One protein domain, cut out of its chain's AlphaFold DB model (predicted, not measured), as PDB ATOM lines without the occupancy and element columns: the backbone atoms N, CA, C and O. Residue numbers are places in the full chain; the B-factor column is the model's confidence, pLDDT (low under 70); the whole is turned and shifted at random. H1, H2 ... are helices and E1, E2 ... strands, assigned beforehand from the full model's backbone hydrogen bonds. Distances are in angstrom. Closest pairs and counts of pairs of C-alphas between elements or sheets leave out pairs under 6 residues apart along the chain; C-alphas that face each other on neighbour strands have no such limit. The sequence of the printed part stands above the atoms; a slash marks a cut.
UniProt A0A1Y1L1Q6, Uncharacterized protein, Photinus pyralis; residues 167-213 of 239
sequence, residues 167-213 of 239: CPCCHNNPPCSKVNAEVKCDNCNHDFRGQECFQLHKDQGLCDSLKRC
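AT A GLANCE: This is residues 167 to 213 of the 239 residues of an uncharacterized protein of Photinus pyralis (UniProt A0A1Y1L1Q6). A small, compact domain, in which one short helix, H1, packs on a little strand hairpin, E1 and E2, with a long loop, residues 167 to 181, before the hairpin and a short helix and strand, H2 and E3, at the far end from residues 178 and 179. E2 and H1 make the core, and H2 and E3 lie farthest from it. The printed part has 47 residues, with the order E1, E2, H1, H2, E3 along the chain; the sheet E1 - E2 is antiparallel, and E3 pairs with no named strand. The class is mixed, helices and strands, though under half of the residues, 22, are in named elements. The radius of gyration of the C-alphas is 9.5 A and the outline is rounded, spanning 24 by 18 by 16 A.

HOW THE PARTS SIT: Residues 167 to 181 hold no named element and come before E1, residues 182 to 184. E1 and E2, residues 191 to 193, form a hairpin, antiparallel with 145 degrees between their directions. The C-alphas of Val 183 and Phe 192 face each other at 4.9 A. N 183 and O 192 are within hydrogen-bond range at 2.9 A, and N 192 and O 183 at 2.8 A. H1, residues 195 to 203, follows E2 after a tight link. The closest C-alphas of E2 and H1 are those of Phe 192 and Phe 198, 5.5 A apart. Those of E1 and H1 are Val 183 and Gln 195, 6.3 A apart. H2, residues 206 to 209, is close to H1 but not clearly touching it, the closest C-alphas being those of His 201 and Cys 207 at 6.4 A. H2 and E3, residues 210 to 212, meet only through their link, and E3 is apart from E1, E2 and H1. In H1 every O i to N i+4 pair is within hydrogen-bond range; H2 is too short for such a pair, and its one O i to N i+3 pair is within range.

IN THESE COORDINATES: E1 begins at C-alpha 182, (204.739, 284.814, 217.111). H1 is the longest helix, 12.3 A from first to last C-alpha, and begins at C-alpha 195, (199.677, 285.240, 210.877). E1 measures 6.5 A, E2 6.9 A, H2 4.9 A and E3 7.0 A. E3 ends at C-alpha 212, (204.802, 269.599, 218.344).

THE WHOLE: The two C-alphas farthest apart are those of Val 179 and Ser 209, 26.2 A. The printed part has no cut. The link from E1 to E2 is short, with 6 residues, and the other three links are tight. The mean pLDDT of the printed part is 91.3, and no printed residue is under 70.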
ATOM      1  N   CYS A 167     210.410 277.263 205.373       87.81
ATOM      2  CA  CYS A 167     209.968 277.520 206.730       87.81
ATOM      3  C   CYS A 167     209.780 276.186 207.478       87.81
ATOM      4  O   CYS A 167     209.011 275.350 207.007       87.81
ATOM      5  N   PRO A 168     210.383 275.976 208.660       84.38
ATOM      6  CA  PRO A 168     210.210 274.728 209.411       84.38
ATOM      7  C   PRO A 168     208.787 274.543 209.970       84.38
ATOM      8  O   PRO A 168     208.409 273.427 210.306       84.38
ATOM      9  N   CYS A 169     207.988 275.615 210.068       87.56
ATOM     10  CA  CYS A 169     206.626 275.552 210.612       87.56
ATOM     11  C   CYS A 169     205.580 275.297 209.517       87.56
ATOM     12  O   CYS A 169     204.781 274.370 209.615       87.56
ATOM     13  N   CYS A 170     205.583 276.109 208.456       88.88
ATOM     14  CA  CYS A 170     204.593 276.014 207.378       88.88
ATOM     15  C   CYS A 170     205.127 275.378 206.091       88.88
ATOM     16  O   CYS A 170     204.376 275.245 205.138       88.88
ATOM     17  N   HIS A 171     206.407 275.004 206.023       85.88
ATOM     18  CA  HIS A 171     207.040 274.381 204.851       85.88
ATOM     19  C   HIS A 171     207.007 275.230 203.562       85.88
ATOM     20  O   HIS A 171     207.298 274.705 202.483       85.88
ATOM     21  N   ASN A 172     206.695 276.528 203.673       88.19
ATOM     22  CA  ASN A 172     206.710 277.471 202.556       88.19
ATOM     23  C   ASN A 172     208.143 277.861 202.148       88.19
ATOM     24  O   ASN A 172     209.058 277.784 202.970       88.19
ATOM     25  N   ASN A 173     208.322 278.293 200.901       86.56
ATOM     26  CA  ASN A 173     209.559 278.865 200.363       86.56
ATOM     27  C   ASN A 173     209.242 280.244 199.744       86.56
ATOM     28  O   ASN A 173     208.370 280.287 198.875       86.56
ATOM     29  N   PRO A 174     209.938 281.334 200.125       88.12
ATOM     30  CA  PRO A 174     211.058 281.395 201.076       88.12
ATOM     31  C   PRO A 174     210.653 281.113 202.536       88.12
ATOM     32  O   PRO A 174     209.460 281.070 202.854       88.12
ATOM     33  N   PRO A 175     211.622 280.894 203.449       89.12
ATOM     34  CA  PRO A 175     211.333 280.776 204.874       89.12
ATOM     35  C   PRO A 175     210.650 282.039 205.409       89.12
ATOM     36  O   PRO A 175     211.074 283.150 205.101       89.12
ATOM     37  N   CYS A 176     209.641 281.878 206.267       90.94
ATOM     38  CA  CYS A 176     208.944 283.014 206.869       90.94
ATOM     39  C   CYS A 176     209.891 283.868 207.734       90.94
ATOM     40  O   CYS A 176     210.737 283.321 208.461       90.94
ATOM     41  N   SER A 177     209.709 285.192 207.672       88.94
ATOM     42  CA  SER A 177     210.493 286.186 208.421       88.94
ATOM     43  C   SER A 177     210.421 285.946 209.925       88.94
ATOM     44  O   SER A 177     209.343 285.736 210.458       88.94
ATOM     45  N   LYS A 178     211.556 286.010 210.629       86.25
ATOM     46  CA  LYS A 178     211.607 285.867 212.096       86.25
ATOM     47  C   LYS A 178     211.236 287.147 212.859       86.25
ATOM     48  O   LYS A 178     211.196 287.108 214.078       86.25
ATOM     49  N   VAL A 179     211.015 288.260 212.158       87.69
ATOM     50  CA  VAL A 179     210.746 289.575 212.774       87.69
ATOM     51  C   VAL A 179     209.283 289.712 213.206       87.69
ATOM     52  O   VAL A 179     208.964 290.489 214.097       87.69
ATOM     53  N   ASN A 180     208.387 288.947 212.582       85.44
ATOM     54  CA  ASN A 180     206.960 289.012 212.869       85.44
ATOM     55  C   ASN A 180     206.641 288.446 214.258       85.44
ATOM     56  O   ASN A 180     207.258 287.471 214.688       85.44
ATOM     57  N   ALA A 181     205.614 289.007 214.902       84.38
ATOM     58  CA  ALA A 181     205.097 288.500 216.168       84.38
ATOM     59  C   ALA A 181     204.705 287.016 216.062       84.38
ATOM     60  O   ALA A 181     204.122 286.577 215.065       84.38
ATOM     61  N   GLU A 182     205.034 286.242 217.095       91.62
ATOM     62  CA  GLU A 182     204.739 284.814 217.111       91.62
ATOM     63  C   GLU A 182     203.241 284.553 217.294       91.62
ATOM     64  O   GLU A 182     202.589 285.128 218.163       91.62
ATOM     65  N   VAL A 183     202.701 283.636 216.492       95.06
ATOM     66  CA  VAL A 183     201.322 283.149 216.613       95.06
ATOM     67  C   VAL A 183     201.367 281.712 217.107       95.06
ATOM     68  O   VAL A 183     202.002 280.865 216.483       95.06
ATOM     69  N   LYS A 184     200.695 281.413 218.220       94.69
ATOM     70  CA  LYS A 184     200.635 280.059 218.787       94.69
ATOM     71  C   LYS A 184     199.388 279.332 218.302       94.69
ATOM     72  O   LYS A 184     198.323 279.931 218.194       94.69
ATOM     73  N   CYS A 185     199.508 278.037 218.021       94.88
ATOM     74  CA  CYS A 185     198.354 277.200 217.696       94.88
ATOM     75  C   CYS A 185     198.090 276.165 218.784       94.88
ATOM     76  O   CYS A 185     198.919 275.286 219.005       94.88
ATOM     77  N   ASP A 186     196.893 276.174 219.363       92.81
ATOM     78  CA  ASP A 186     196.531 275.223 220.419       92.81
ATOM     79  C   ASP A 186     196.340 273.781 219.916       92.81
ATOM     80  O   ASP A 186     196.566 272.828 220.665       92.81
ATOM     81  N   ASN A 187     195.987 273.600 218.635       93.06
ATOM     82  CA  ASN A 187     195.749 272.278 218.038       93.06
ATOM     83  C   ASN A 187     197.055 271.511 217.754       93.06
ATOM     84  O   ASN A 187     197.228 270.362 218.177       93.06
ATOM     85  N   CYS A 188     197.991 272.134 217.028       93.69
ATOM     86  CA  CYS A 188     199.261 271.500 216.659       93.69
ATOM     87  C   CYS A 188     200.418 271.861 217.598       93.69
ATOM     88  O   CYS A 188     201.487 271.254 217.508       93.69
ATOM     89  N   ASN A 189     200.201 272.804 218.520       94.06
ATOM     90  CA  ASN A 189     201.169 273.280 219.503       94.06
ATOM     91  C   ASN A 189     202.443 273.878 218.881       94.06
ATOM     92  O   ASN A 189     203.466 273.909 219.550       94.06
ATOM     93  N   HIS A 190     202.428 274.312 217.616       92.25
ATOM     94  CA  HIS A 190     203.543 275.025 216.976       92.25
ATOM     95  C   HIS A 190     203.450 276.545 217.194       92.25
ATOM     96  O   HIS A 190     202.349 277.089 217.283       92.25
ATOM     97  N   ASP A 191     204.615 277.203 217.201       93.12
ATOM     98  CA  ASP A 191     204.732 278.665 217.140       93.12
ATOM     99  C   ASP A 191     205.065 279.079 215.700       93.12
ATOM    100  O   ASP A 191     205.968 278.525 215.057       93.12
ATOM    101  N   PHE A 192     204.306 280.031 215.175       94.62
ATOM    102  CA  PHE A 192     204.363 280.493 213.796       94.62
ATOM    103  C   PHE A 192     204.928 281.897 213.718       94.62
ATOM    104  O   PHE A 192     204.713 282.727 214.593       94.62
ATOM    105  N   ARG A 193     205.625 282.172 212.620       94.25
ATOM    106  CA  ARG A 193     206.284 283.452 212.377       94.25
ATOM    107  C   ARG A 193     205.319 284.451 211.730       94.25
ATOM    108  O   ARG A 193     205.402 284.713 210.528       94.25
ATOM    109  N   GLY A 194     204.369 284.950 212.514       94.62
ATOM    110  CA  GLY A 194     203.270 285.799 212.053       94.62
ATOM    111  C   GLY A 194     202.060 285.032 211.513       94.62
ATOM    112  O   GLY A 194     202.096 283.816 211.293       94.62
ATOM    113  N   GLN A 195     200.981 285.779 211.275       94.50
ATOM    114  CA  GLN A 195     199.677 285.240 210.877       94.50
ATOM    115  C   GLN A 195     199.709 284.521 209.520       94.50
ATOM    116  O   GLN A 195     199.091 283.472 209.363       94.50
ATOM    117  N   GLU A 196     200.475 285.031 208.557       94.50
ATOM    118  CA  GLU A 196     200.621 284.410 207.236       94.50
ATOM    119  C   GLU A 196     201.250 283.009 207.329       94.50
ATOM    120  O   GLU A 196     200.775 282.058 206.710       94.50
ATOM    121  N   CYS A 197     202.282 282.844 208.168       95.06
ATOM    122  CA  CYS A 197     202.914 281.546 208.403       95.06
ATOM    123  C   CYS A 197     201.907 280.535 208.973       95.06
ATOM    124  O   CYS A 197     201.889 279.374 208.558       95.06
ATOM    125  N   PHE A 198     201.054 280.984 209.894       95.62
ATOM    126  CA  PHE A 198     200.003 280.159 210.477       95.62
ATOM    127  C   PHE A 198     198.929 279.772 209.452       95.62
ATOM    128  O   PHE A 198     198.541 278.604 209.383       95.62
ATOM    129  N   GLN A 199     198.492 280.719 208.619       95.25
ATOM    130  CA  GLN A 199     197.479 280.462 207.599       95.25
ATOM    131  C   GLN A 199     197.989 279.477 206.540       95.25
ATOM    132  O   GLN A 199     197.367 278.442 206.320       95.25
ATOM    133  N   LEU A 200     199.197 279.691 206.008       94.31
ATOM    134  CA  LEU A 200     199.827 278.770 205.055       94.31
ATOM    135  C   LEU A 200     199.991 277.352 205.614       94.31
ATOM    136  O   LEU A 200     199.934 276.375 204.866       94.31
ATOM    137  N   HIS A 201     200.236 277.220 206.917       93.88
ATOM    138  CA  HIS A 201     200.318 275.917 207.573       93.88
ATOM    139  C   HIS A 201     198.957 275.201 207.601       93.88
ATOM    140  O   HIS A 201     198.896 273.992 207.360       93.88
ATOM    141  N   LYS A 202     197.870 275.933 207.864       94.38
ATOM    142  CA  LYS A 202     196.502 275.401 207.809       94.38
ATOM    143  C   LYS A 202     196.094 275.025 206.390       94.38
ATOM    144  O   LYS A 202     195.641 273.902 206.188       94.38
ATOM    145  N   ASP A 203     196.336 275.899 205.419       94.12
ATOM    146  CA  ASP A 203     195.933 275.700 204.020       94.12
ATOM    147  C   ASP A 203     196.617 274.477 203.387       94.12
ATOM    148  O   ASP A 203     196.046 273.785 202.549       94.12
ATOM    149  N   GLN A 204     197.832 274.151 203.836       89.44
ATOM    150  CA  GLN A 204     198.554 272.945 203.422       89.44
ATOM    151  C   GLN A 204     198.135 271.670 204.181       89.44
ATOM    152  O   GLN A 204     198.748 270.617 203.986       89.44
ATOM    153  N   GLY A 205     197.147 271.739 205.080       91.12
ATOM    154  CA  GLY A 205     196.690 270.607 205.895       91.12
ATOM    155  C   GLY A 205     197.736 270.099 206.896       91.12
ATOM    156  O   GLY A 205     197.678 268.949 207.348       91.12
ATOM    157  N   LEU A 206     198.732 270.926 207.234       91.06
ATOM    158  CA  LEU A 206     199.819 270.531 208.132       91.06
ATOM    159  C   LEU A 206     199.371 270.512 209.594       91.06
ATOM    160  O   LEU A 206     199.890 269.696 210.348       91.06
ATOM    161  N   CYS A 207     198.378 271.319 209.979       93.56
ATOM    162  CA  CYS A 207     197.917 271.423 211.370       93.56
ATOM    163  C   CYS A 207     197.478 270.076 211.963       93.56
ATOM    164  O   CYS A 207     197.779 269.772 213.118       93.56
ATOM    165  N   ASP A 208     196.838 269.233 211.155       91.56
ATOM    166  CA  ASP A 208     196.375 267.912 211.593       91.56
ATOM    167  C   ASP A 208     197.435 266.820 211.414       91.56
ATOM    168  O   ASP A 208     197.367 265.748 212.023       91.56
ATOM    169  N   SER A 209     198.425 267.091 210.565       89.56
ATOM    170  CA  SER A 209     199.447 266.134 210.148       89.56
ATOM    171  C   SER A 209     200.769 266.293 210.892       89.56
ATOM    172  O   SER A 209     201.555 265.348 210.900       89.56
ATOM    173  N   LEU A 210     201.037 267.451 211.495       89.56
ATOM    174  CA  LEU A 210     202.310 267.821 212.101       89.56
ATOM    175  C   LEU A 210     202.066 268.497 213.452       89.56
ATOM    176  O   LEU A 210     201.682 269.661 213.513       89.56
ATOM    177  N   LYS A 211     202.311 267.766 214.541       91.50
ATOM    178  CA  LYS A 211     202.149 268.261 215.914       91.50
ATOM    179  C   LYS A 211     203.499 268.438 216.594       91.50
ATOM    180  O   LYS A 211     204.416 267.655 216.355       91.50
ATOM    181  N   ARG A 212     203.619 269.408 217.497       91.00
ATOM    182  CA  ARG A 212     204.802 269.599 218.344       91.00
ATOM    183  C   ARG A 212     204.576 268.994 219.724       91.00
ATOM    184  O   ARG A 212     203.629 269.361 220.421       91.00
ATOM    185  N   CYS A 213     205.462 268.094 220.147       90.62
ATOM    186  CA  CYS A 213     205.440 267.542 221.501       90.62
ATOM    187  C   CYS A 213     205.556 268.670 222.537       90.62
ATOM    188  O   CYS A 213     206.499 269.454 222.473       90.62
TER     189      CYS A 213